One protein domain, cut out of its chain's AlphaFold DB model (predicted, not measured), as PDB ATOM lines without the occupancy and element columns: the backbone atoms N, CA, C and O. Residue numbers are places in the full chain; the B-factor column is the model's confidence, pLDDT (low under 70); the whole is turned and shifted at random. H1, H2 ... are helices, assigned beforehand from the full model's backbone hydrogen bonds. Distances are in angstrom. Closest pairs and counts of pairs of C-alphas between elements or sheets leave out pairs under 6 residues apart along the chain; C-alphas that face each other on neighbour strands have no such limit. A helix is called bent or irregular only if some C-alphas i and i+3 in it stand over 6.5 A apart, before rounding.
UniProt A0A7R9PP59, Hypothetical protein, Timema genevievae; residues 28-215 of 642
ATOM      1  N   ASN A  28     -23.296  -1.180  18.026       49.62
ATOM      2  CA  ASN A  28     -22.861  -0.143  18.942       49.62
ATOM      3  C   ASN A  28     -21.486   0.324  18.451       49.62
ATOM      4  O   ASN A  28     -20.459  -0.219  18.843       49.62
ATOM      5  N   GLN A  29     -21.510   1.336  17.576       59.47
ATOM      6  CA  GLN A  29     -20.360   2.144  17.135       59.47
ATOM      7  C   GLN A  29     -19.420   1.563  16.064       59.47
ATOM      8  O   GLN A  29     -18.273   2.001  15.979       59.47
ATOM      9  N   SER A  30     -19.859   0.646  15.201       78.75
ATOM     10  CA  SER A  30     -19.073   0.376  13.991       78.75
ATOM     11  C   SER A  30     -19.179   1.554  13.011       78.75
ATOM     12  O   SER A  30     -20.262   2.088  12.740       78.75
ATOM     13  N   ASN A  31     -18.029   1.999  12.501       91.69
ATOM     14  CA  ASN A  31     -17.981   2.860  11.324       91.69
ATOM     15  C   ASN A  31     -18.459   2.063  10.094       91.69
ATOM     16  O   ASN A  31     -18.448   0.827  10.092       91.69
ATOM     17  N   ILE A  32     -18.898   2.757   9.040       93.06
ATOM     18  CA  ILE A  32     -19.407   2.095   7.824       93.06
ATOM     19  C   ILE A  32     -18.333   1.170   7.240       93.06
ATOM     20  O   ILE A  32     -18.644   0.060   6.827       93.06
ATOM     21  N   LEU A  33     -17.061   1.578   7.264       93.50
ATOM     22  CA  LEU A  33     -15.960   0.755   6.759       93.50
ATOM     23  C   LEU A  33     -15.765  -0.560   7.521       93.50
ATOM     24  O   LEU A  33     -15.517  -1.583   6.886       93.50
ATOM     25  N   ALA A  34     -15.876  -0.568   8.851       92.31
ATOM     26  CA  ALA A  34     -15.808  -1.799   9.635       92.31
ATOM     27  C   ALA A  34     -17.008  -2.687   9.330       92.31
ATOM     28  O   ALA A  34     -16.823  -3.880   9.124       92.31
ATOM     29  N   LEU A  35     -18.204  -2.102   9.198       91.50
ATOM     30  CA  LEU A  35     -19.389  -2.853   8.791       91.50
ATOM     31  C   LEU A  35     -19.181  -3.523   7.423       91.50
ATOM     32  O   LEU A  35     -19.420  -4.718   7.278       91.50
ATOM     33  N   MET A  36     -18.647  -2.783   6.445       91.88
ATOM     34  CA  MET A  36     -18.274  -3.335   5.140       91.88
ATOM     35  C   MET A  36     -17.247  -4.459   5.286       91.88
ATOM     36  O   MET A  36     -17.388  -5.505   4.663       91.88
ATOM     37  N   LYS A  37     -16.213  -4.268   6.106       91.12
ATOM     38  CA  LYS A  37     -15.135  -5.244   6.301       91.12
ATOM     39  C   LYS A  37     -15.625  -6.548   6.933       91.12
ATOM     40  O   LYS A  37     -15.151  -7.614   6.536       91.12
ATOM     41  N   ASP A  38     -16.547  -6.458   7.882       89.94
ATOM     42  CA  ASP A  38     -17.088  -7.608   8.601       89.94
ATOM     43  C   ASP A  38     -18.037  -8.421   7.707       89.94
ATOM     44  O   ASP A  38     -17.881  -9.638   7.577       89.94
ATOM     45  N   ASP A  39     -18.957  -7.750   7.010       86.12
ATOM     46  CA  ASP A  39     -19.975  -8.412   6.186       86.12
ATOM     47  C   ASP A  39     -19.420  -8.897   4.831       86.12
ATOM     48  O   ASP A  39     -19.836  -9.939   4.311       86.12
ATOM     49  N   LEU A  40     -18.417  -8.210   4.271       78.69
ATOM     50  CA  LEU A  40     -17.742  -8.614   3.030       78.69
ATOM     51  C   LEU A  40     -16.631  -9.639   3.252       78.69
ATOM     52  O   LEU A  40     -15.939  -9.989   2.303       78.69
ATOM     53  N   GLY A  41     -16.466 -10.203   4.453       73.75
ATOM     54  CA  GLY A  41     -15.485 -11.269   4.698       73.75
ATOM     55  C   GLY A  41     -15.610 -12.475   3.746       73.75
ATOM     56  O   GLY A  41     -14.651 -13.231   3.586       73.75
ATOM     57  N   ILE A  42     -16.772 -12.623   3.097       69.56
ATOM     58  CA  ILE A  42     -17.117 -13.675   2.130       69.56
ATOM     59  C   ILE A  42     -16.824 -13.259   0.670       69.56
ATOM     60  O   ILE A  42     -16.831 -14.112  -0.215       69.56
ATOM     61  N   CYS A  43     -16.561 -11.982   0.394       82.38
ATOM     62  CA  CYS A  43     -16.463 -11.431  -0.954       82.38
ATOM     63  C   CYS A  43     -15.164 -10.655  -1.201       82.38
ATOM     64  O   CYS A  43     -14.623 -10.008  -0.310       82.38
ATOM     65  N   ASP A  44     -14.701 -10.667  -2.451       83.56
ATOM     66  CA  ASP A  44     -13.481  -9.971  -2.873       83.56
ATOM     67  C   ASP A  44     -13.712  -8.510  -3.311       83.56
ATOM     68  O   ASP A  44     -12.762  -7.850  -3.733       83.56
ATOM     69  N   PHE A  45     -14.944  -7.980  -3.228       84.56
ATOM     70  CA  PHE A  45     -15.263  -6.607  -3.637       84.56
ATOM     71  C   PHE A  45     -16.017  -5.774  -2.579       84.56
ATOM     72  O   PHE A  45     -17.059  -6.207  -2.091       84.56
ATOM     73  N   PRO A  46     -15.588  -4.517  -2.338       82.31
ATOM     74  CA  PRO A  46     -14.252  -4.000  -2.638       82.31
ATOM     75  C   PRO A  46     -13.180  -4.890  -2.010       82.31
ATOM     76  O   PRO A  46     -13.428  -5.565  -1.011       82.31
ATOM     77  N   SER A  47     -11.992  -4.915  -2.613       85.38
ATOM     78  CA  SER A  47     -10.941  -5.782  -2.099       85.38
ATOM     79  C   SER A  47     -10.581  -5.408  -0.664       85.38
ATOM     80  O   SER A  47     -10.699  -4.252  -0.242       85.38
ATOM     81  N   LYS A  48     -10.124  -6.396   0.111       87.31
ATOM     82  CA  LYS A  48      -9.713  -6.173   1.504       87.31
ATOM     83  C   LYS A  48      -8.675  -5.058   1.617       87.31
ATOM     84  O   LYS A  48      -8.701  -4.324   2.600       87.31
ATOM     85  N   ASP A  49      -7.826  -4.886   0.607       85.44
ATOM     86  CA  ASP A  49      -6.838  -3.807   0.546       85.44
ATOM     87  C   ASP A  49      -7.498  -2.426   0.450       85.44
ATOM     88  O   ASP A  49      -7.106  -1.511   1.172       85.44
ATOM     89  N   VAL A  50      -8.545  -2.289  -0.372       88.19
ATOM     90  CA  VAL A  50      -9.331  -1.050  -0.501       88.19
ATOM     91  C   VAL A  50      -9.980  -0.668   0.832       88.19
ATOM     92  O   VAL A  50      -9.957   0.499   1.212       88.19
ATOM     93  N   LEU A  51     -10.525  -1.647   1.559       89.19
ATOM     94  CA  LEU A  51     -11.165  -1.413   2.859       89.19
ATOM     95  C   LEU A  51     -10.165  -1.219   4.006       89.19
ATOM     96  O   LEU A  51     -10.486  -0.569   4.997       89.19
ATOM     97  N   THR A  52      -8.968  -1.802   3.908       89.12
ATOM     98  CA  THR A  52      -7.945  -1.720   4.963       89.12
ATOM     99  C   THR A  52      -7.166  -0.411   4.897       89.12
ATOM    100  O   THR A  52      -6.765   0.100   5.940       89.12
ATOM    101  N   TYR A  53      -6.984   0.150   3.699       89.25
ATOM    102  CA  TYR A  53      -6.228   1.383   3.480       89.25
ATOM    103  C   TYR A  53      -7.088   2.444   2.783       89.25
ATOM    104  O   TYR A  53      -6.815   2.788   1.627       89.25
ATOM    105  N   PRO A  54      -8.108   3.004   3.464       86.31
ATOM    106  CA  PRO A  54      -8.970   4.035   2.882       86.31
ATOM    107  C   PRO A  54      -8.198   5.275   2.424       86.31
ATOM    108  O   PRO A  54      -8.608   5.936   1.477       86.31
ATOM    109  N   GLU A  55      -7.039   5.558   3.020       89.38
ATOM    110  CA  GLU A  55      -6.151   6.651   2.602       89.38
ATOM    111  C   GLU A  55      -5.666   6.511   1.149       89.38
ATOM    112  O   GLU A  55      -5.386   7.510   0.489       89.38
ATOM    113  N   SER A  56      -5.609   5.283   0.623       91.00
ATOM    114  CA  SER A  56      -5.246   5.024  -0.776       91.00
ATOM    115  C   SER A  56      -6.383   5.306  -1.765       91.00
ATOM    116  O   SER A  56      -6.145   5.381  -2.970       91.00
ATOM    117  N   VAL A  57      -7.611   5.487  -1.265       93.88
ATOM    118  CA  VAL A  57      -8.812   5.780  -2.050       93.88
ATOM    119  C   VAL A  57      -9.534   6.964  -1.391       93.88
ATOM    120  O   VAL A  57     -10.474   6.765  -0.621       93.88
ATOM    121  N   PRO A  58      -9.122   8.216  -1.679       92.88
ATOM    122  CA  PRO A  58      -9.531   9.395  -0.907       92.88
ATOM    123  C   PRO A  58     -11.045   9.585  -0.754       92.88
ATOM    124  O   PRO A  58     -11.506  10.106   0.258       92.88
ATOM    125  N   PHE A  59     -11.838   9.149  -1.736       93.25
ATOM    126  CA  PHE A  59     -13.297   9.249  -1.663       93.25
ATOM    127  C   PHE A  59     -13.934   8.237  -0.695       93.25
ATOM    128  O   PHE A  59     -15.027   8.493  -0.203       93.25
ATOM    129  N   LEU A  60     -13.267   7.118  -0.388       94.62
ATOM    130  CA  LEU A  60     -13.725   6.158   0.624       94.62
ATOM    131  C   LEU A  60     -13.342   6.569   2.042       94.62
ATOM    132  O   LEU A  60     -14.001   6.138   2.983       94.62
ATOM    133  N   ALA A  61     -12.345   7.439   2.215       93.50
ATOM    134  CA  ALA A  61     -12.024   7.999   3.527       93.50
ATOM    135  C   ALA A  61     -13.222   8.754   4.142       93.50
ATOM    136  O   ALA A  61     -13.382   8.774   5.357       93.50
ATOM    137  N   GLN A  62     -14.124   9.297   3.316       93.88
ATOM    138  CA  GLN A  62     -15.371   9.933   3.773       93.88
ATOM    139  C   GLN A  62     -16.348   8.940   4.419       93.88
ATOM    140  O   GLN A  62     -17.197   9.336   5.216       93.88
ATOM    141  N   CYS A  63     -16.210   7.651   4.108       95.44
ATOM    142  CA  CYS A  63     -17.025   6.584   4.670       95.44
ATOM    143  C   CYS A  63     -16.483   6.066   6.010       95.44
ATOM    144  O   CYS A  63     -17.136   5.238   6.647       95.44
ATOM    145  N   ASP A  64     -15.327   6.550   6.480       94.25
ATOM    146  CA  ASP A  64     -14.798   6.247   7.814       94.25
ATOM    147  C   ASP A  64     -15.527   7.075   8.887       94.25
ATOM    148  O   ASP A  64     -14.972   7.924   9.583       94.25
ATOM    149  N   ARG A  65     -16.847   6.889   8.951       91.75
ATOM    150  CA  ARG A  65     -17.753   7.604   9.849       91.75
ATOM    151  C   ARG A  65     -18.637   6.617  10.587       91.75
ATOM    152  O   ARG A  65     -19.030   5.584  10.044       91.75
ATOM    153  N   ASN A  66     -18.979   6.971  11.820       92.25
ATOM    154  CA  ASN A  66     -19.915   6.204  12.633       92.25
ATOM    155  C   ASN A  66     -21.298   6.201  11.987       92.25
ATOM    156  O   ASN A  66     -21.781   7.238  11.527       92.25
ATOM    157  N   ILE A  67     -21.948   5.039  11.993       90.81
ATOM    158  CA  ILE A  67     -23.327   4.921  11.528       90.81
ATOM    159  C   ILE A  67     -24.217   5.677  12.526       90.81
ATOM    160  O   ILE A  67     -24.213   5.346  13.716       90.81
ATOM    161  N   PRO A  68     -24.962   6.710  12.092       88.38
ATOM    162  CA  PRO A  68     -25.853   7.433  12.977       88.38
ATOM    163  C   PRO A  68     -26.950   6.487  13.466       88.38
ATOM    164  O   PRO A  68     -27.509   5.704  12.695       88.38
ATOM    165  N   HIS A  69     -27.290   6.574  14.753       83.88
ATOM    166  CA  HIS A  69     -28.449   5.862  15.271       83.88
ATOM    167  C   HIS A  69     -29.706   6.376  14.571       83.88
ATOM    168  O   HIS A  69     -30.086   7.539  14.712       83.88
ATOM    169  N   PHE A  70     -30.357   5.485  13.828       76.69
ATOM    170  CA  PHE A  70     -31.626   5.741  13.163       76.69
ATOM    171  C   PHE A  70     -32.768   5.785  14.188       76.69
ATOM    172  O   PHE A  70     -33.625   4.906  14.207       76.69
ATOM    173  N   ASN A  71     -32.789   6.792  15.060       76.38
ATOM    174  CA  ASN A  71     -34.031   7.149  15.734       76.38
ATOM    175  C   ASN A  71     -34.937   7.801  14.684       76.38
ATOM    176  O   ASN A  71     -34.462   8.622  13.903       76.38
ATOM    177  N   ASP A  72     -36.209   7.398  14.638       61.69
ATOM    178  CA  ASP A  72     -37.161   7.521  13.513       61.69
ATOM    179  C   ASP A  72     -37.406   8.928  12.915       61.69
ATOM    180  O   ASP A  72     -38.215   9.101  12.002       61.69
ATOM    181  N   THR A  73     -36.706   9.961  13.368       68.38
ATOM    182  CA  THR A  73     -36.726  11.299  12.787       68.38
ATOM    183  C   THR A  73     -35.730  11.405  11.630       68.38
ATOM    184  O   THR A  73     -34.570  11.758  11.817       68.38
ATOM    185  N   TYR A  74     -36.221  11.146  10.414       66.75
ATOM    186  CA  TYR A  74     -35.560  11.249   9.095       66.75
ATOM    187  C   TYR A  74     -34.960  12.631   8.736       66.75
ATOM    188  O   TYR A  74     -34.753  12.927   7.560       66.75
ATOM    189  N   GLN A  75     -34.759  13.533   9.694       66.62
ATOM    190  CA  GLN A  75     -34.663  14.959   9.387       66.62
ATOM    191  C   GLN A  75     -33.318  15.425   8.834       66.62
ATOM    192  O   GLN A  75     -33.276  16.517   8.272       66.62
ATOM    193  N   TYR A  76     -32.247  14.635   8.915       80.81
ATOM    194  CA  TYR A  76     -30.978  15.044   8.319       80.81
ATOM    195  C   TYR A  76     -30.041  13.853   8.120       80.81
ATOM    196  O   TYR A  76     -29.309  13.467   9.030       80.81
ATOM    197  N   TYR A  77     -30.071  13.248   6.933       84.81
ATOM    198  CA  TYR A  77     -28.987  12.358   6.532       84.81
ATOM    199  C   TYR A  77     -27.919  13.178   5.823       84.81
ATOM    200  O   TYR A  77     -28.225  13.913   4.884       84.81
ATOM    201  N   ASP A  78     -26.678  13.030   6.278       92.62
ATOM    202  CA  ASP A  78     -25.515  13.534   5.558       92.62
ATOM    203  C   ASP A  78     -25.461  12.868   4.172       92.62
ATOM    204  O   ASP A  78     -25.660  11.656   4.041       92.62
ATOM    205  N   VAL A  79     -25.230  13.660   3.127       93.75
ATOM    206  CA  VAL A  79     -25.148  13.170   1.747       93.75
ATOM    207  C   VAL A  79     -24.018  12.153   1.616       93.75
ATOM    208  O   VAL A  79     -24.201  11.111   0.988       93.75
ATOM    209  N   GLU A  80     -22.888  12.411   2.275       95.00
ATOM    210  CA  GLU A  80     -21.739  11.505   2.275       95.00
ATOM    211  C   GLU A  80     -22.115  10.157   2.899       95.00
ATOM    212  O   GLU A  80     -21.854   9.103   2.322       95.00
ATOM    213  N   PHE A  81     -22.837  10.181   4.024       94.50
ATOM    214  CA  PHE A  81     -23.352   8.974   4.669       94.50
ATOM    215  C   PHE A  81     -24.257   8.162   3.732       94.50
ATOM    216  O   PHE A  81     -24.095   6.945   3.609       94.50
ATOM    217  N   LEU A  82     -25.194   8.821   3.044       95.44
ATOM    218  CA  LEU A  82     -26.102   8.155   2.107       95.44
ATOM    219  C   LEU A  82     -25.351   7.504   0.943       95.44
ATOM    220  O   LEU A  82     -25.659   6.370   0.577       95.44
ATOM    221  N   LEU A  83     -24.358   8.197   0.381       96.38
ATOM    222  CA  LEU A  83     -23.535   7.674  -0.707       96.38
ATOM    223  C   LEU A  83     -22.675   6.493  -0.256       96.38
ATOM    224  O   LEU A  83     -22.583   5.504  -0.980       96.38
ATOM    225  N   CYS A  84     -22.114   6.543   0.952       96.69
ATOM    226  CA  CYS A  84     -21.377   5.428   1.540       96.69
ATOM    227  C   CYS A  84     -22.272   4.203   1.781       96.69
ATOM    228  O   CYS A  84     -21.885   3.086   1.445       96.69
ATOM    229  N   MET A  85     -23.497   4.396   2.282       95.19
ATOM    230  CA  MET A  85     -24.462   3.302   2.455       95.19
ATOM    231  C   MET A  85     -24.936   2.720   1.119       95.19
ATOM    232  O   MET A  85     -25.154   1.514   1.013       95.19
ATOM    233  N   ALA A  86     -25.080   3.551   0.086       95.88
ATOM    234  CA  ALA A  86     -25.375   3.074  -1.260       95.88
ATOM    235  C   ALA A  86     -24.197   2.317  -1.871       95.88
ATOM    236  O   ALA A  86     -24.406   1.305  -2.538       95.88
ATOM    237  N   PHE A  87     -22.965   2.774  -1.631       95.38
ATOM    238  CA  PHE A  87     -21.771   2.075  -2.092       95.38
ATOM    239  C   PHE A  87     -21.698   0.703  -1.434       95.38
ATOM    240  O   PHE A  87     -21.544  -0.296  -2.133       95.38
ATOM    241  N   TYR A  88     -21.946   0.647  -0.124       95.12
ATOM    242  CA  TYR A  88     -22.040  -0.601   0.612       95.12
ATOM    243  C   TYR A  88     -23.099  -1.553   0.031       95.12
ATOM    244  O   TYR A  88     -22.806  -2.721  -0.228       95.12
ATOM    245  N   ASP A  89     -24.303  -1.056  -0.262       94.88
ATOM    246  CA  ASP A  89     -25.364  -1.857  -0.882       94.88
ATOM    247  C   ASP A  89     -24.972  -2.425  -2.253       94.88
ATOM    248  O   ASP A  89     -25.199  -3.601  -2.537       94.88
ATOM    249  N   VAL A  90     -24.363  -1.596  -3.107       94.44
ATOM    250  CA  VAL A  90     -23.871  -2.020  -4.424       94.44
ATOM    251  C   VAL A  90     -22.791  -3.087  -4.273       94.44
ATOM    252  O   VAL A  90     -22.831  -4.084  -4.993       94.44
ATOM    253  N   SER A  91     -21.866  -2.926  -3.322       93.75
ATOM    254  CA  SER A  91     -20.850  -3.936  -3.021       93.75
ATOM    255  C   SER A  91     -21.483  -5.268  -2.629       93.75
ATOM    256  O   SER A  91     -21.167  -6.282  -3.244       93.75
ATOM    257  N   LEU A  92     -22.442  -5.271  -1.697       93.31
ATOM    258  CA  LEU A  92     -23.150  -6.487  -1.284       93.31
ATOM    259  C   LEU A  92     -23.872  -7.170  -2.454       93.31
ATOM    260  O   LEU A  92     -23.782  -8.388  -2.614       93.31
ATOM    261  N   ARG A  93     -24.541  -6.399  -3.320       92.69
ATOM    262  CA  ARG A  93     -25.214  -6.950  -4.506       92.69
ATOM    263  C   ARG A  93     -24.235  -7.532  -5.522       92.69
ATOM    264  O   ARG A  93     -24.506  -8.595  -6.075       92.69
ATOM    265  N   ILE A  94     -23.098  -6.876  -5.759       92.00
ATOM    266  CA  ILE A  94     -22.025  -7.419  -6.609       92.00
ATOM    267  C   ILE A  94     -21.531  -8.742  -6.029       92.00
ATOM    268  O   ILE A  94     -21.406  -9.719  -6.761       92.00
ATOM    269  N   CYS A  95     -21.320  -8.802  -4.720       91.94
ATOM    270  CA  CYS A  95     -20.873 -10.004  -4.030       91.94
ATOM    271  C   CYS A  95     -21.855 -11.165  -4.143       91.94
ATOM    272  O   CYS A  95     -21.462 -12.290  -4.457       91.94
ATOM    273  N   GLU A  96     -23.139 -10.897  -3.930       91.81
ATOM    274  CA  GLU A  96     -24.197 -11.883  -4.116       91.81
ATOM    275  C   GLU A  96     -24.252 -12.368  -5.568       91.81
ATOM    276  O   GLU A  96     -24.317 -13.570  -5.824       91.81
ATOM    277  N   HIS A  97     -24.132 -11.452  -6.530       90.19
ATOM    278  CA  HIS A  97     -24.130 -11.798  -7.944       90.19
ATOM    279  C   HIS A  97     -22.914 -12.652  -8.334       90.19
ATOM    280  O   HIS A  97     -23.068 -13.654  -9.033       90.19
ATOM    281  N   VAL A  98     -21.715 -12.296  -7.865       89.75
ATOM    282  CA  VAL A  98     -20.486 -13.080  -8.065       89.75
ATOM    283  C   VAL A  98     -20.652 -14.479  -7.485       89.75
ATOM    284  O   VAL A  98     -20.346 -15.460  -8.157       89.75
ATOM    285  N   ARG A  99     -21.210 -14.586  -6.276       89.44
ATOM    286  CA  ARG A  99     -21.457 -15.867  -5.614       89.44
ATOM    287  C   ARG A  99     -22.430 -16.761  -6.389       89.44
ATOM    288  O   ARG A  99     -22.277 -17.980  -6.359       89.44
ATOM    289  N   LEU A 100     -23.437 -16.185  -7.047       89.81
ATOM    290  CA  LEU A 100     -24.455 -16.943  -7.782       89.81
ATOM    291  C   LEU A 100     -24.021 -17.305  -9.213       89.81
ATOM    292  O   LEU A 100     -24.298 -18.415  -9.661       89.81
ATOM    293  N   ASN A 101     -23.324 -16.404  -9.915       84.31
ATOM    294  CA  ASN A 101     -23.006 -16.537 -11.349       84.31
ATOM    295  C   ASN A 101     -21.516 -16.837 -11.648       84.31
ATOM    296  O   ASN A 101     -21.109 -16.960 -12.802       84.31
ATOM    297  N   ASN A 102     -20.724 -16.984 -10.588       63.78
ATOM    298  CA  ASN A 102     -19.465 -17.709 -10.398       63.78
ATOM    299  C   ASN A 102     -18.229 -17.510 -11.293       63.78
ATOM    300  O   ASN A 102     -17.223 -18.120 -10.952       63.78
ATOM    301  N   THR A 103     -18.174 -16.701 -12.358       71.81
ATOM    302  CA  THR A 103     -16.861 -16.518 -13.041       71.81
ATOM    303  C   THR A 103     -16.614 -15.166 -13.696       71.81
ATOM    304  O   THR A 103     -15.585 -14.549 -13.441       71.81
ATOM    305  N   PHE A 104     -17.518 -14.675 -14.541       80.25
ATOM    306  CA  PHE A 104     -17.132 -13.614 -15.480       80.25
ATOM    307  C   PHE A 104     -16.966 -12.217 -14.851       80.25
ATOM    308  O   PHE A 104     -16.102 -11.448 -15.262       80.25
ATOM    309  N   ILE A 105     -17.762 -11.878 -13.833       81.69
ATOM    310  CA  ILE A 105     -17.691 -10.543 -13.213       81.69
ATOM    311  C   ILE A 105     -16.393 -10.362 -12.418       81.69
ATOM    312  O   ILE A 105     -15.894  -9.245 -12.340       81.69
ATOM    313  N   ILE A 106     -15.811 -11.444 -11.895       84.19
ATOM    314  CA  ILE A 106     -14.633 -11.392 -11.018       84.19
ATOM    315  C   ILE A 106     -13.445 -10.718 -11.716       84.19
ATOM    316  O   ILE A 106     -12.768  -9.899 -11.106       84.19
ATOM    317  N   GLU A 107     -13.234 -10.990 -13.007       85.50
ATOM    318  CA  GLU A 107     -12.130 -10.399 -13.780       85.50
ATOM    319  C   GLU A 107     -12.274  -8.885 -13.988       85.50
ATOM    320  O   GLU A 107     -11.288  -8.197 -14.238       85.50
ATOM    321  N   GLN A 108     -13.497  -8.360 -13.891       85.94
ATOM    322  CA  GLN A 108     -13.797  -6.938 -14.061       85.94
ATOM    323  C   GLN A 108     -13.754  -6.173 -12.735       85.94
ATOM    324  O   GLN A 108     -13.844  -4.944 -12.730       85.94
ATOM    325  N   LEU A 109     -13.650  -6.879 -11.603       91.12
ATOM    326  CA  LEU A 109     -13.614  -6.241 -10.297       91.12
ATOM    327  C   LEU A 109     -12.202  -5.722 -10.011       91.12
ATOM    328  O   LEU A 109     -11.226  -6.465 -10.139       91.12
ATOM    329  N   PRO A 110     -12.066  -4.455  -9.593       92.50
ATOM    330  CA  PRO A 110     -10.778  -3.924  -9.193       92.50
ATOM    331  C   PRO A 110     -10.294  -4.674  -7.949       92.50
ATOM    332  O   PRO A 110     -10.929  -4.653  -6.894       92.50
ATOM    333  N   ASN A 111      -9.151  -5.340  -8.085       91.31
ATOM    334  CA  ASN A 111      -8.566  -6.190  -7.050       91.31
ATOM    335  C   ASN A 111      -7.725  -5.414  -6.020       91.31
ATOM    336  O   ASN A 111      -7.385  -5.953  -4.971       91.31
ATOM    337  N   ASN A 112      -7.391  -4.153  -6.285       92.88
ATOM    338  CA  ASN A 112      -6.649  -3.286  -5.375       92.88
ATOM    339  C   ASN A 112      -7.084  -1.820  -5.528       92.88
ATOM    340  O   ASN A 112      -7.823  -1.459  -6.449       92.88
ATOM    341  N   SER A 113      -6.618  -0.968  -4.616       92.56
ATOM    342  CA  SER A 113      -6.948   0.461  -4.608       92.56
ATOM    343  C   SER A 113      -6.477   1.192  -5.858       92.56
ATOM    344  O   SER A 113      -7.216   2.016  -6.389       92.56
ATOM    345  N   THR A 114      -5.305   0.853  -6.395       94.56
ATOM    346  CA  THR A 114      -4.807   1.438  -7.646       94.56
ATOM    347  C   THR A 114      -5.709   1.097  -8.830       94.56
ATOM    348  O   THR A 114      -6.000   1.975  -9.635       94.56
ATOM    349  N   ALA A 115      -6.197  -0.140  -8.927       93.69
ATOM    350  CA  ALA A 115      -7.122  -0.576  -9.969       93.69
ATOM    351  C   ALA A 115      -8.478   0.126  -9.837       93.69
ATOM    352  O   ALA A 115      -9.036   0.552 -10.842       93.69
ATOM    353  N   LEU A 116      -8.976   0.314  -8.609       93.31
ATOM    354  CA  LEU A 116     -10.208   1.065  -8.359       93.31
ATOM    355  C   LEU A 116     -10.052   2.547  -8.728       93.31
ATOM    356  O   LEU A 116     -10.925   3.103  -9.385       93.31
ATOM    357  N   MET A 117      -8.936   3.180  -8.363       93.00
ATOM    358  CA  MET A 117      -8.648   4.562  -8.756       93.00
ATOM    359  C   MET A 117      -8.461   4.689 -10.268       93.00
ATOM    360  O   MET A 117      -9.027   5.588 -10.872       93.00
ATOM    361  N   THR A 118      -7.759   3.743 -10.899       93.81
ATOM    362  CA  THR A 118      -7.594   3.700 -12.360       93.81
ATOM    363  C   THR A 118      -8.942   3.541 -13.049       93.81
ATOM    364  O   THR A 118      -9.190   4.193 -14.056       93.81
ATOM    365  N   LEU A 119      -9.830   2.706 -12.508       91.62
ATOM    366  CA  LEU A 119     -11.196   2.553 -12.993       91.62
ATOM    367  C   LEU A 119     -11.959   3.874 -12.879       91.62
ATOM    368  O   LEU A 119     -12.551   4.305 -13.865       91.62
ATOM    369  N   VAL A 120     -11.914   4.527 -11.713       92.19
ATOM    370  CA  VAL A 120     -12.529   5.843 -11.515       92.19
ATOM    371  C   VAL A 120     -11.976   6.821 -12.540       92.19
ATOM    372  O   VAL A 120     -12.769   7.338 -13.305       92.19
ATOM    373  N   ASP A 121     -10.659   6.987 -12.657       91.50
ATOM    374  CA  ASP A 121     -10.011   7.910 -13.598       91.50
ATOM    375  C   ASP A 121     -10.311   7.589 -15.071       91.50
ATOM    376  O   ASP A 121     -10.426   8.494 -15.896       91.50
ATOM    377  N   THR A 122     -10.450   6.305 -15.412       90.56
ATOM    378  CA  THR A 122     -10.757   5.850 -16.779       90.56
ATOM    379  C   THR A 122     -12.207   6.129 -17.141       90.56
ATOM    380  O   THR A 122     -12.499   6.519 -18.273       90.56
ATOM    381  N   ILE A 123     -13.121   5.925 -16.191       85.75
ATOM    382  CA  ILE A 123     -14.536   6.236 -16.378       85.75
ATOM    383  C   ILE A 123     -14.746   7.750 -16.275       85.75
ATOM    384  O   ILE A 123     -15.640   8.260 -16.940       85.75
ATOM    385  N   PHE A 124     -13.933   8.473 -15.493       82.19
ATOM    386  CA  PHE A 124     -14.096   9.895 -15.212       82.19
ATOM    387  C   PHE A 124     -13.841  10.729 -16.473       82.19
ATOM    388  O   PHE A 124     -12.696  10.989 -16.859       82.19
ATOM    389  N   PRO A 125     -14.895  11.235 -17.127       76.31
ATOM    390  CA  PRO A 125     -14.708  12.241 -18.144       76.31
ATOM    391  C   PRO A 125     -14.238  13.504 -17.418       76.31
ATOM    392  O   PRO A 125     -14.843  13.942 -16.441       76.31
ATOM    393  N   LYS A 126     -13.188  14.160 -17.917       69.62
ATOM    394  CA  LYS A 126     -12.735  15.439 -17.337       69.62
ATOM    395  C   LYS A 126     -13.820  16.524 -17.346       69.62
ATOM    396  O   LYS A 126     -13.660  17.550 -16.694       69.62
ATOM    397  N   LYS A 127     -14.899  16.332 -18.112       76.94
ATOM    398  CA  LYS A 127     -16.040  17.239 -18.162       76.94
ATOM    399  C   LYS A 127     -17.299  16.490 -18.577       76.94
ATOM    400  O   LYS A 127     -17.310  15.844 -19.623       76.94
ATOM    401  N   LEU A 128     -18.357  16.612 -17.780       83.75
ATOM    402  CA  LEU A 128     -19.682  16.158 -18.179       83.75
ATOM    403  C   LEU A 128     -20.439  17.278 -18.886       83.75
ATOM    404  O   LEU A 128     -20.496  18.402 -18.389       83.75
ATOM    405  N   ASN A 129     -21.064  16.958 -20.018       81.88
ATOM    406  CA  ASN A 129     -21.856  17.935 -20.766       81.88
ATOM    407  C   ASN A 129     -23.284  18.088 -20.212       81.88
ATOM    408  O   ASN A 129     -23.906  19.125 -20.426       81.88
ATOM    409  N   SER A 130     -23.807  17.090 -19.484       89.31
ATOM    410  CA  SER A 130     -25.171  17.119 -18.943       89.31
ATOM    411  C   SER A 130     -25.296  16.344 -17.630       89.31
ATOM    412  O   SER A 130     -25.305  15.113 -17.622       89.31
ATOM    413  N   SER A 131     -25.459  17.064 -16.516       92.00
ATOM    414  CA  SER A 131     -25.783  16.473 -15.208       92.00
ATOM    415  C   SER A 131     -27.097  15.687 -15.245       92.00
ATOM    416  O   SER A 131     -27.214  14.639 -14.615       92.00
ATOM    417  N   ASN A 132     -28.064  16.135 -16.051       93.38
ATOM    418  CA  ASN A 132     -29.385  15.514 -16.149       93.38
ATOM    419  C   ASN A 132     -29.326  14.099 -16.737       93.38
ATOM    420  O   ASN A 132     -30.052  13.218 -16.276       93.38
ATOM    421  N   LEU A 133     -28.455  13.860 -17.727       92.31
ATOM    422  CA  LEU A 133     -28.272  12.527 -18.318       92.31
ATOM    423  C   LEU A 133     -27.633  11.555 -17.321       92.31
ATOM    424  O   LEU A 133     -28.072  10.408 -17.208       92.31
ATOM    425  N   PHE A 134     -26.643  12.029 -16.560       93.69
ATOM    426  CA  PHE A 134     -26.018  11.245 -15.497       93.69
ATOM    427  C   PHE A 134     -27.027  10.879 -14.414       93.69
ATOM    428  O   PHE A 134     -27.171   9.706 -14.090       93.69
ATOM    429  N   CYS A 135     -27.781  11.862 -13.919       95.12
ATOM    430  CA  CYS A 135     -28.799  11.653 -12.896       95.12
ATOM    431  C   CYS A 135     -29.897  10.691 -13.357       95.12
ATOM    432  O   CYS A 135     -30.221   9.746 -12.644       95.12
ATOM    433  N   SER A 136     -30.384  10.848 -14.590       93.62
ATOM    434  CA  SER A 136     -31.374   9.935 -15.177       93.62
ATOM    435  C   SER A 136     -30.843   8.503 -15.310       93.62
ATOM    436  O   SER A 136     -31.594   7.541 -15.156       93.62
ATOM    437  N   SER A 137     -29.551   8.348 -15.611       93.19
ATOM    438  CA  SER A 137     -28.902   7.035 -15.676       93.19
ATOM    439  C   SER A 137     -28.753   6.442 -14.276       93.19
ATOM    440  O   SER A 137     -29.192   5.321 -14.038       93.19
ATOM    441  N   LEU A 138     -28.231   7.207 -13.316       93.12
ATOM    442  CA  LEU A 138     -28.039   6.762 -11.937       93.12
ATOM    443  C   LEU A 138     -29.362   6.333 -11.284       93.12
ATOM    444  O   LEU A 138     -29.430   5.250 -10.704       93.12
ATOM    445  N   GLN A 139     -30.427   7.117 -11.470       91.19
ATOM    446  CA  GLN A 139     -31.772   6.820 -10.976       91.19
ATOM    447  C   GLN A 139     -32.300   5.476 -11.494       91.19
ATOM    448  O   GLN A 139     -32.848   4.690 -10.728       91.19
ATOM    449  N   LYS A 140     -32.114   5.179 -12.787       87.00
ATOM    450  CA  LYS A 140     -32.560   3.907 -13.380       87.00
ATOM    451  C   LYS A 140     -31.797   2.700 -12.846       87.00
ATOM    452  O   LYS A 140     -32.301   1.585 -12.940       87.00
ATOM    453  N   THR A 141     -30.584   2.914 -12.341       81.19
ATOM    454  CA  THR A 141     -29.672   1.816 -12.009       81.19
ATOM    455  C   THR A 141     -29.631   1.501 -10.513       81.19
ATOM    456  O   THR A 141     -29.320   0.371 -10.141       81.19
ATOM    457  N   LEU A 142     -29.976   2.452  -9.636       81.06
ATOM    458  CA  LEU A 142     -30.077   2.194  -8.198       81.06
ATOM    459  C   LEU A 142     -31.346   1.397  -7.875       81.06
ATOM    460  O   LEU A 142     -32.413   1.939  -7.592       81.06
ATOM    461  N   LEU A 143     -31.207   0.075  -7.930       79.94
ATOM    462  CA  LEU A 143     -32.261  -0.869  -7.576       79.94
ATOM    463  C   LEU A 143     -32.637  -0.775  -6.092       79.94
ATOM    464  O   LEU A 143     -31.875  -0.292  -5.251       79.94
ATOM    465  N   ASN A 144     -33.824  -1.292  -5.773       87.44
ATOM    466  CA  ASN A 144     -34.257  -1.473  -4.394       87.44
ATOM    467  C   ASN A 144     -33.248  -2.348  -3.649       87.44
ATOM    468  O   ASN A 144     -33.003  -3.492  -4.027       87.44
ATOM    469  N   SER A 145     -32.691  -1.795  -2.580       91.06
ATOM    470  CA  SER A 145     -31.787  -2.509  -1.692       91.06
ATOM    471  C   SER A 145     -32.479  -3.727  -1.059       91.06
ATOM    472  O   SER A 145     -33.572  -3.621  -0.487       91.06
ATOM    473  N   SER A 146     -31.825  -4.886  -1.162       86.06
ATOM    474  CA  SER A 146     -32.280  -6.154  -0.574       86.06
ATOM    475  C   SER A 146     -31.886  -6.303   0.899       86.06
ATOM    476  O   SER A 146     -32.491  -7.095   1.623       86.06
ATOM    477  N   TYR A 147     -30.890  -5.544   1.360       90.56
ATOM    478  CA  TYR A 147     -30.270  -5.718   2.672       90.56
ATOM    479  C   TYR A 147     -30.911  -4.791   3.703       90.56
ATOM    480  O   TYR A 147     -31.044  -3.592   3.488       90.56
ATOM    481  N   SER A 148     -31.315  -5.333   4.854       90.56
ATOM    482  CA  SER A 148     -32.082  -4.587   5.867       90.56
ATOM    483  C   SER A 148     -31.381  -3.314   6.358       90.56
ATOM    484  O   SER A 148     -32.047  -2.300   6.572       90.56
ATOM    485  N   GLN A 149     -30.054  -3.359   6.497       89.50
ATOM    486  CA  GLN A 149     -29.230  -2.260   7.005       89.50
ATOM    487  C   GLN A 149     -29.103  -1.099   6.005       89.50
ATOM    488  O   GLN A 149     -29.141   0.066   6.396       89.50
ATOM    489  N   THR A 150     -28.997  -1.397   4.706       93.12
ATOM    490  CA  THR A 150     -28.874  -0.387   3.643       93.12
ATOM    491  C   THR A 150     -30.231   0.028   3.071       93.12
ATOM    492  O   THR A 150     -30.356   1.125   2.531       93.12
ATOM    493  N   LYS A 151     -31.288  -0.769   3.270       93.50
ATOM    494  CA  LYS A 151     -32.622  -0.535   2.701       93.50
ATOM    495  C   LYS A 151     -33.176   0.855   2.976       93.50
ATOM    496  O   LYS A 151     -33.593   1.543   2.045       93.50
ATOM    497  N   LYS A 152     -33.179   1.285   4.241       92.62
ATOM    498  CA  LYS A 152     -33.675   2.616   4.626       92.62
ATOM    499  C   LYS A 152     -32.838   3.747   4.001       92.62
ATOM    500  O   LYS A 152     -33.429   4.527   3.251       92.62
ATOM    501  N   PRO A 153     -31.512   3.850   4.232       93.06
ATOM    502  CA  PRO A 153     -30.720   4.950   3.675       93.06
ATOM    503  C   PRO A 153     -30.703   4.955   2.142       93.06
ATOM    504  O   PRO A 153     -30.856   6.018   1.548       93.06
ATOM    505  N   VAL A 154     -30.625   3.792   1.487       94.31
ATOM    506  CA  VAL A 154     -30.664   3.707   0.018       94.31
ATOM    507  C   VAL A 154     -32.024   4.126  -0.529       94.31
ATOM    508  O   VAL A 154     -32.079   4.885  -1.489       94.31
ATOM    509  N   SER A 155     -33.134   3.724   0.099       93.75
ATOM    510  CA  SER A 155     -34.463   4.183  -0.333       93.75
ATOM    511  C   SER A 155     -34.626   5.702  -0.209       93.75
ATOM    512  O   SER A 155     -35.225   6.339  -1.077       93.75
ATOM    513  N   PHE A 156     -34.051   6.298   0.841       93.62
ATOM    514  CA  PHE A 156     -34.046   7.743   1.016       93.62
ATOM    515  C   PHE A 156     -33.190   8.426  -0.053       93.62
ATOM    516  O   PHE A 156     -33.650   9.392  -0.659       93.62
ATOM    517  N   LEU A 157     -31.988   7.905  -0.324       94.88
ATOM    518  CA  LEU A 157     -31.121   8.404  -1.388       94.88
ATOM    519  C   LEU A 157     -31.820   8.332  -2.750       94.88
ATOM    520  O   LEU A 157     -31.853   9.336  -3.450       94.88
ATOM    521  N   ASN A 158     -32.439   7.198  -3.090       94.81
ATOM    522  CA  ASN A 158     -33.169   7.022  -4.346       94.81
ATOM    523  C   ASN A 158     -34.232   8.106  -4.529       94.81
ATOM    524  O   ASN A 158     -34.276   8.741  -5.577       94.81
ATOM    525  N   LYS A 159     -35.002   8.410  -3.479       94.81
ATOM    526  CA  LYS A 159     -35.991   9.496  -3.507       94.81
ATOM    527  C   LYS A 159     -35.368  10.879  -3.733       94.81
ATOM    528  O   LYS A 159     -35.996  11.732  -4.351       94.81
ATOM    529  N   GLN A 160     -34.160  11.138  -3.226       94.88
ATOM    530  CA  GLN A 160     -33.462  12.396  -3.525       94.88
ATOM    531  C   GLN A 160     -32.911  12.414  -4.954       94.88
ATOM    532  O   GLN A 160     -32.895  13.468  -5.575       94.88
ATOM    533  N   LEU A 161     -32.485  11.265  -5.482       95.44
ATOM    534  CA  LEU A 161     -31.952  11.148  -6.838       95.44
ATOM    535  C   LEU A 161     -33.035  11.193  -7.929       95.44
ATOM    536  O   LEU A 161     -32.707  11.472  -9.079       95.44
ATOM    537  N   GLU A 162     -34.305  10.956  -7.585       95.19
ATOM    538  CA  GLU A 162     -35.458  11.191  -8.474       95.19
ATOM    539  C   GLU A 162     -35.610  12.669  -8.863       95.19
ATOM    540  O   GLU A 162     -36.107  12.987  -9.943       95.19
ATOM    541  N   ASP A 163     -35.177  13.574  -7.987       95.94
ATOM    542  CA  ASP A 163     -35.158  15.007  -8.240       95.94
ATOM    543  C   ASP A 163     -33.823  15.385  -8.899       95.94
ATOM    544  O   ASP A 163     -32.756  15.277  -8.294       95.94
ATOM    545  N   LEU A 164     -33.874  15.825 -10.160       94.94
ATOM    546  CA  LEU A 164     -32.682  16.146 -10.953       94.94
ATOM    547  C   LEU A 164     -31.822  17.247 -10.320       94.94
ATOM    548  O   LEU A 164     -30.597  17.192 -10.428       94.94
ATOM    549  N   GLU A 165     -32.436  18.232  -9.658       95.50
ATOM    550  CA  GLU A 165     -31.708  19.325  -9.007       95.50
ATOM    551  C   GLU A 165     -30.942  18.794  -7.795       95.50
ATOM    552  O   GLU A 165     -29.737  19.016  -7.654       95.50
ATOM    553  N   LYS A 166     -31.610  17.990  -6.966       95.88
ATOM    554  CA  LYS A 166     -30.984  17.367  -5.795       95.88
ATOM    555  C   LYS A 166     -29.940  16.333  -6.170       95.88
ATOM    556  O   LYS A 166     -28.894  16.290  -5.533       95.88
ATOM    557  N   CYS A 167     -30.174  15.543  -7.213       97.00
ATOM    558  CA  CYS A 167     -29.149  14.672  -7.768       97.00
ATOM    559  C   CYS A 167     -27.931  15.479  -8.236       97.00
ATOM    560  O   CYS A 167     -26.798  15.087  -7.961       97.00
ATOM    561  N   GLY A 168     -28.158  16.635  -8.868       95.69
ATOM    562  CA  GLY A 168     -27.117  17.610  -9.179       95.69
ATOM    563  C   GLY A 168     -26.288  17.974  -7.946       95.69
ATOM    564  O   GLY A 168     -25.073  17.839  -7.967       95.69
ATOM    565  N   HIS A 169     -26.943  18.351  -6.848       95.44
ATOM    566  CA  HIS A 169     -26.269  18.705  -5.594       95.44
ATOM    567  C   HIS A 169     -25.576  17.534  -4.886       95.44
ATOM    568  O   HIS A 169     -24.570  17.740  -4.213       95.44
ATOM    569  N   ILE A 170     -26.115  16.320  -5.006       96.12
ATOM    570  CA  ILE A 170     -25.561  15.119  -4.373       96.12
ATOM    571  C   ILE A 170     -24.344  14.618  -5.145       96.12
ATOM    572  O   ILE A 170     -23.325  14.295  -4.549       96.12
ATOM    573  N   CYS A 171     -24.447  14.538  -6.469       96.56
ATOM    574  CA  CYS A 171     -23.448  13.878  -7.298       96.56
ATOM    575  C   CYS A 171     -22.477  14.819  -7.995       96.56
ATOM    576  O   CYS A 171     -21.524  14.325  -8.593       96.56
ATOM    577  N   PHE A 172     -22.679  16.133  -7.930       95.00
ATOM    578  CA  PHE A 172     -21.769  17.109  -8.515       95.00
ATOM    579  C   PHE A 172     -21.345  18.136  -7.468       95.00
ATOM    580  O   PHE A 172     -22.152  18.609  -6.671       95.00
ATOM    581  N   ASP A 173     -20.066  18.498  -7.484       91.62
ATOM    582  CA  ASP A 173     -19.576  19.629  -6.704       91.62
ATOM    583  C   ASP A 173     -19.983  20.975  -7.345       91.62
ATOM    584  O   ASP A 173     -20.582  21.048  -8.423       91.62
ATOM    585  N   TYR A 174     -19.618  22.077  -6.691       88.81
ATOM    586  CA  TYR A 174     -19.882  23.436  -7.176       88.81
ATOM    587  C   TYR A 174     -19.162  23.778  -8.498       88.81
ATOM    588  O   TYR A 174     -19.572  24.702  -9.201       88.81
ATOM    589  N   ILE A 175     -18.108  23.036  -8.855       87.44
ATOM    590  CA  ILE A 175     -17.352  23.155 -10.115       87.44
ATOM    591  C   ILE A 175     -17.930  22.210 -11.189       87.44
ATOM    592  O   ILE A 175     -17.497  22.236 -12.341       87.44
ATOM    593  N   LYS A 176     -18.973  21.437 -10.860       87.56
ATOM    594  CA  LYS A 176     -19.572  20.385 -11.692       87.56
ATOM    595  C   LYS A 176     -18.651  19.181 -11.924       87.56
ATOM    596  O   LYS A 176     -18.830  18.461 -12.909       87.56
ATOM    597  N   ASN A 177     -17.695  18.931 -11.035       91.38
ATOM    598  CA  ASN A 177     -16.997  17.653 -10.985       91.38
ATOM    599  C   ASN A 177     -17.917  16.611 -10.355       91.38
ATOM    600  O   ASN A 177     -18.583  16.881  -9.355       91.38
ATOM    601  N   ILE A 178     -17.945  15.414 -10.934       93.69
ATOM    602  CA  ILE A 178     -18.727  14.307 -10.388       93.69
ATOM    603  C   ILE A 178     -18.083  13.821  -9.088       93.69
ATOM    604  O   ILE A 178     -16.868  13.644  -9.019       93.69
ATOM    605  N   GLN A 179     -18.894  13.545  -8.072       94.62
ATOM    606  CA  GLN A 179     -18.435  12.848  -6.882       94.62
ATOM    607  C   GLN A 179     -18.040  11.403  -7.236       94.62
ATOM    608  O   GLN A 179     -18.876  10.663  -7.767       94.62
ATOM    609  N   PRO A 180     -16.812  10.951  -6.914       94.62
ATOM    610  CA  PRO A 180     -16.343   9.612  -7.278       94.62
ATOM    611  C   PRO A 180     -17.262   8.482  -6.799       94.62
ATOM    612  O   PRO A 180     -17.477   7.522  -7.535       94.62
ATOM    613  N   LEU A 181     -17.879   8.622  -5.617       95.44
ATOM    614  CA  LEU A 181     -18.856   7.653  -5.112       95.44
ATOM    615  C   LEU A 181     -20.048   7.489  -6.064       95.44
ATOM    616  O   LEU A 181     -20.391   6.360  -6.396       95.44
ATOM    617  N   CYS A 182     -20.627   8.574  -6.588       96.50
ATOM    618  CA  CYS A 182     -21.712   8.471  -7.570       96.50
ATOM    619  C   CYS A 182     -21.279   7.750  -8.853       96.50
ATOM    620  O   CYS A 182     -22.076   7.029  -9.453       96.50
ATOM    621  N   LEU A 183     -20.018   7.909  -9.267       94.19
ATOM    622  CA  LEU A 183     -19.491   7.215 -10.440       94.19
ATOM    623  C   LEU A 183     -19.342   5.712 -10.191       94.19
ATOM    624  O   LEU A 183     -19.756   4.905 -11.021       94.19
ATOM    625  N   VAL A 184     -18.807   5.337  -9.028       93.94
ATOM    626  CA  VAL A 184     -18.677   3.933  -8.617       93.94
ATOM    627  C   VAL A 184     -20.053   3.283  -8.451       93.94
ATOM    628  O   VAL A 184     -20.233   2.138  -8.857       93.94
ATOM    629  N   LEU A 185     -21.051   4.015  -7.940       95.19
ATOM    630  CA  LEU A 185     -22.443   3.553  -7.884       95.19
ATOM    631  C   LEU A 185     -23.010   3.282  -9.277       95.19
ATOM    632  O   LEU A 185     -23.627   2.240  -9.504       95.19
ATOM    633  N   LEU A 186     -22.804   4.204 -10.218       94.50
ATOM    634  CA  LEU A 186     -23.275   4.046 -11.589       94.50
ATOM    635  C   LEU A 186     -22.617   2.840 -12.268       94.50
ATOM    636  O   LEU A 186     -23.306   1.997 -12.842       94.50
ATOM    637  N   TRP A 187     -21.295   2.719 -12.140       93.19
ATOM    638  CA  TRP A 187     -20.532   1.589 -12.659       93.19
ATOM    639  C   TRP A 187     -20.972   0.261 -12.035       93.19
ATOM    640  O   TRP A 187     -21.303  -0.678 -12.758       93.19
ATOM    641  N   GLY A 188     -21.041   0.176 -10.707       92.62
ATOM    642  CA  GLY A 188     -21.378  -1.067 -10.018       92.62
ATOM    643  C   GLY A 188     -22.788  -1.544 -10.359       92.62
ATOM    644  O   GLY A 188     -23.008  -2.726 -10.608       92.62
ATOM    645  N   ASN A 189     -23.742  -0.623 -10.491       90.81
ATOM    646  CA  ASN A 189     -25.077  -0.990 -10.947       90.81
ATOM    647  C   ASN A 189     -25.120  -1.378 -12.438       90.81
ATOM    648  O   ASN A 189     -25.943  -2.212 -12.824       90.81
ATOM    649  N   SER A 190     -24.241  -0.818 -13.276       90.81
ATOM    650  CA  SER A 190     -24.119  -1.229 -14.681       90.81
ATOM    651  C   SER A 190     -23.669  -2.689 -14.808       90.81
ATOM    652  O   SER A 190     -24.207  -3.421 -15.637       90.81
ATOM    653  N   LEU A 191     -22.780  -3.149 -13.917       89.19
ATOM    654  CA  LEU A 191     -22.384  -4.557 -13.832       89.19
ATOM    655  C   LEU A 191     -23.564  -5.458 -13.461       89.19
ATOM    656  O   LEU A 191     -23.719  -6.536 -14.027       89.19
ATOM    657  N   LEU A 192     -24.412  -5.003 -12.537       89.50
ATOM    658  CA  LEU A 192     -25.586  -5.751 -12.077       89.50
ATOM    659  C   LEU A 192     -26.721  -5.790 -13.109       89.50
ATOM    660  O   LEU A 192     -27.538  -6.708 -13.081       89.50
ATOM    661  N   SER A 193     -26.783  -4.799 -14.001       88.31
ATOM    662  CA  SER A 193     -27.837  -4.667 -15.017       88.31
ATOM    663  C   SER A 193     -27.466  -5.307 -16.355       88.31
ATOM    664  O   SER A 193     -28.330  -5.474 -17.219       88.31
ATOM    665  N   ALA A 194     -26.190  -5.644 -16.560       84.44
ATOM    666  CA  ALA A 194     -25.738  -6.259 -17.794       84.44
ATOM    667  C   ALA A 194     -26.397  -7.643 -17.961       84.44
ATOM    668  O   ALA A 194     -26.265  -8.501 -17.082       84.44
ATOM    669  N   PRO A 195     -27.099  -7.908 -19.080       80.44
ATOM    670  CA  PRO A 195     -27.627  -9.236 -19.337       80.44
ATOM    671  C   PRO A 195     -26.454 -10.214 -19.430       80.44
ATOM    672  O   PRO A 195     -25.525 -10.013 -20.218       80.44
ATOM    673  N   VAL A 196     -26.498 -11.280 -18.630       70.00
ATOM    674  CA  VAL A 196     -25.485 -12.340 -18.644       70.00
ATOM    675  C   VAL A 196     -25.595 -13.086 -19.973       70.00
ATOM    676  O   VAL A 196     -26.340 -14.054 -20.117       70.00
ATOM    677  N   ASN A 197     -24.879 -12.614 -20.990       69.56
ATOM    678  CA  ASN A 197     -24.712 -13.363 -22.223       69.56
ATOM    679  C   ASN A 197     -23.647 -14.440 -21.979       69.56
ATOM    680  O   ASN A 197     -22.543 -14.131 -21.527       69.56
ATOM    681  N   LYS A 198     -23.965 -15.694 -22.319       68.44
ATOM    682  CA  LYS A 198     -23.124 -16.887 -22.103       68.44
ATOM    683  C   LYS A 198     -21.709 -16.783 -22.701       68.44
ATOM    684  O   LYS A 198     -20.854 -17.591 -22.364       68.44
ATOM    685  N   ASN A 199     -21.454 -15.790 -23.556       69.19
ATOM    686  CA  ASN A 199     -20.212 -15.650 -24.316       69.19
ATOM    687  C   ASN A 199     -19.203 -14.631 -23.740       69.19
ATOM    688  O   ASN A 199     -18.188 -14.383 -24.386       69.19
ATOM    689  N   GLY A 200     -19.464 -13.990 -22.591       60.06
ATOM    690  CA  GLY A 200     -18.458 -13.170 -21.885       60.06
ATOM    691  C   GLY A 200     -17.962 -11.900 -22.606       60.06
ATOM    692  O   GLY A 200     -16.948 -11.336 -22.225       60.06
ATOM    693  N   LYS A 201     -18.640 -11.408 -23.653       63.88
ATOM    694  CA  LYS A 201     -18.268 -10.155 -24.362       63.88
ATOM    695  C   LYS A 201     -19.120  -8.929 -23.988       63.88
ATOM    696  O   LYS A 201     -19.026  -7.893 -24.635       63.88
ATOM    697  N   ALA A 202     -19.989  -9.035 -22.981       58.47
ATOM    698  CA  ALA A 202     -21.025  -8.029 -22.721       58.47
ATOM    699  C   ALA A 202     -20.511  -6.738 -22.048       58.47
ATOM    700  O   ALA A 202     -21.053  -5.666 -22.310       58.47
ATOM    701  N   THR A 203     -19.470  -6.810 -21.214       61.31
ATOM    702  CA  THR A 203     -19.075  -5.679 -20.349       61.31
ATOM    703  C   THR A 203     -18.443  -4.522 -21.116       61.31
ATOM    704  O   THR A 203     -18.755  -3.366 -20.845       61.31
ATOM    705  N   GLU A 204     -17.607  -4.811 -22.117       65.00
ATOM    706  CA  GLU A 204     -16.950  -3.772 -22.923       65.00
ATOM    707  C   GLU A 204     -17.972  -2.980 -23.754       65.00
ATOM    708  O   GLU A 204     -17.920  -1.748 -23.828       65.00
ATOM    709  N   LEU A 205     -18.981  -3.674 -24.294       63.66
ATOM    710  CA  LEU A 205     -20.101  -3.043 -24.991       63.66
ATOM    711  C   LEU A 205     -20.914  -2.159 -24.038       63.66
ATOM    712  O   LEU A 205     -21.334  -1.065 -24.417       63.66
ATOM    713  N   TYR A 206     -21.121  -2.609 -22.799       68.19
ATOM    714  CA  TYR A 206     -21.942  -1.881 -21.840       68.19
ATOM    715  C   TYR A 206     -21.247  -0.624 -21.314       68.19
ATOM    716  O   TYR A 206     -21.891   0.413 -21.247       68.19
ATOM    717  N   LEU A 207     -19.939  -0.662 -21.033       69.31
ATOM    718  CA  LEU A 207     -19.168   0.536 -20.667       69.31
ATOM    719  C   LEU A 207     -19.128   1.559 -21.806       69.31
ATOM    720  O   LEU A 207     -19.257   2.757 -21.569       69.31
ATOM    721  N   THR A 208     -19.015   1.090 -23.049       75.75
ATOM    722  CA  THR A 208     -19.087   1.964 -24.227       75.75
ATOM    723  C   THR A 208     -20.474   2.602 -24.344       75.75
ATOM    724  O   THR A 208     -20.588   3.818 -24.454       75.75
ATOM    725  N   THR A 209     -21.531   1.802 -24.185       75.75
ATOM    726  CA  THR A 209     -22.925   2.274 -24.193       75.75
ATOM    727  C   THR A 209     -23.206   3.243 -23.041       75.75
ATOM    728  O   THR A 209     -23.949   4.207 -23.201       75.75
ATOM    729  N   LEU A 210     -22.602   3.014 -21.874       75.31
ATOM    730  CA  LEU A 210     -22.708   3.893 -20.716       75.31
ATOM    731  C   LEU A 210     -22.067   5.255 -21.018       75.31
ATOM    732  O   LEU A 210     -22.684   6.290 -20.781       75.31
ATOM    733  N   ASN A 211     -20.871   5.251 -21.610       79.00
ATOM    734  CA  ASN A 211     -20.174   6.470 -22.016       79.00
ATOM    735  C   ASN A 211     -20.981   7.266 -23.054       79.00
ATOM    736  O   ASN A 211     -21.111   8.486 -22.928       79.00
ATOM    737  N   ASP A 212     -21.579   6.576 -24.024       79.94
ATOM    738  CA  ASP A 212     -22.409   7.199 -25.056       79.94
ATOM    739  C   ASP A 212     -23.703   7.784 -24.464       79.94
ATOM    740  O   ASP A 212     -24.060   8.929 -24.752       79.94
ATOM    741  N   ASN A 213     -24.370   7.054 -23.564       75.38
ATOM    742  CA  ASN A 213     -25.627   7.486 -22.940       75.38
ATOM    743  C   ASN A 213     -25.459   8.666 -21.974       75.38
ATOM    744  O   ASN A 213     -26.375   9.477 -21.824       75.38
ATOM    745  N   ILE A 214     -24.304   8.781 -21.315       79.50
ATOM    746  CA  ILE A 214     -24.014   9.892 -20.396       79.50
ATOM    747  C   ILE A 214     -23.464  11.111 -21.170       79.50
ATOM    748  O   ILE A 214     -23.332  12.206 -20.618       79.50
ATOM    749  N   GLY A 215     -23.194  10.968 -22.474       69.56
ATOM    750  CA  GLY A 215     -22.644  12.035 -23.306       69.56
ATOM    751  C   GLY A 215     -21.182  12.337 -22.973       69.56
ATOM    752  O   GLY A 215     -20.775  13.505 -22.963       69.56
TER     753      GLY A 215
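This is residues 28 to 215 of the 642 residues of the protein "Hypothetical protein" of Timema genevievae (UniProt A0A7R9PP59). Look for H3 and H8, side by side in the core of a compact body of helices; H1 continues the row beyond H3, and H9 lies beyond H8. H6 crosses H3 and H5 crosses H8 on one side of this row, with H7 across H5; on the opposite side H4 crosses the first part of H8, and short H2 packs on H1. You have 188 printed residues with nine named helices, H1 to H9 in chain order, and no named strand: the class is all helix. The radius of gyration of the C-alphas is 15.9 A, and the spans are 48 by 38 by 29 A.

Find C-alpha 32 at (-19.407, 2.095, 7.824), where H1 begins; it runs to residue 42 and is irregular, with C-alphas 39 and 42 7.2 A apart. H2, residues 48 to 52, follows. From C-alpha 79 at (-25.148, 13.170, 1.747), H3, the longest helix, runs 32.5 A to residue 101. Go on to H4, residues 113 to 123, and H5, residues 131 to 141. H6, residues 148 to 161, is 20.2 A long and irregular, with C-alphas 149 and 152 7.0 A apart. H7 is residues 164 to 171, and H8, residues 180 to 193, is 19.9 A long. H9, residues 202 to 214, runs 18.3 A to C-alpha 214 at (-24.014, 9.892, -20.396).

Begin at H8, a hub together with H5, each touching four helices. H8 touches H3 at a shallow tilt of 28 degrees, the same way; their closest C-alphas, Phe 87 and Leu 185, are 6.0 A apart. H1 touches H3 at 2 degrees, the same way, closest at Met 36 and Tyr 88, 6.5 A. Residues 82 to 89 of H3 touch H6 at a steep tilt of 60 degrees, closest at Ala 86 and Val 154, 5.5 A. H5 and H6 form a helical hairpin, closest at Gln 139 and Leu 161, 6.0 A. H7 is about perpendicular to H5 at 82 degrees and touches it, closest at Cys 135 and Cys 167, 6.0 A. Residues 180 to 184 of H8 touch H4, closest at Val 120 and Pro 180, 6.8 A. H9 touches H5, closest at Leu 133 and Ile 214, 5.4 A. H2 touches H1, closest at Lys 37 and Leu 51, 6.5 A. H3 and H9 are apart. Every O i to N i+4 pair is within hydrogen-bond range in H2, H3, H4, H5, H7, H8 and H9; in H1 it is 5 of 7, in H6 8 of 10.

The C-alphas farthest apart, those of Thr 73 and Asn 199, are 48.7 A from each other. The printed part has no cut. The links H2 to H3 and H3 to H4 are long. Look for pLDDT under 70 at residues 72 to 75 and 197 to 207, among others.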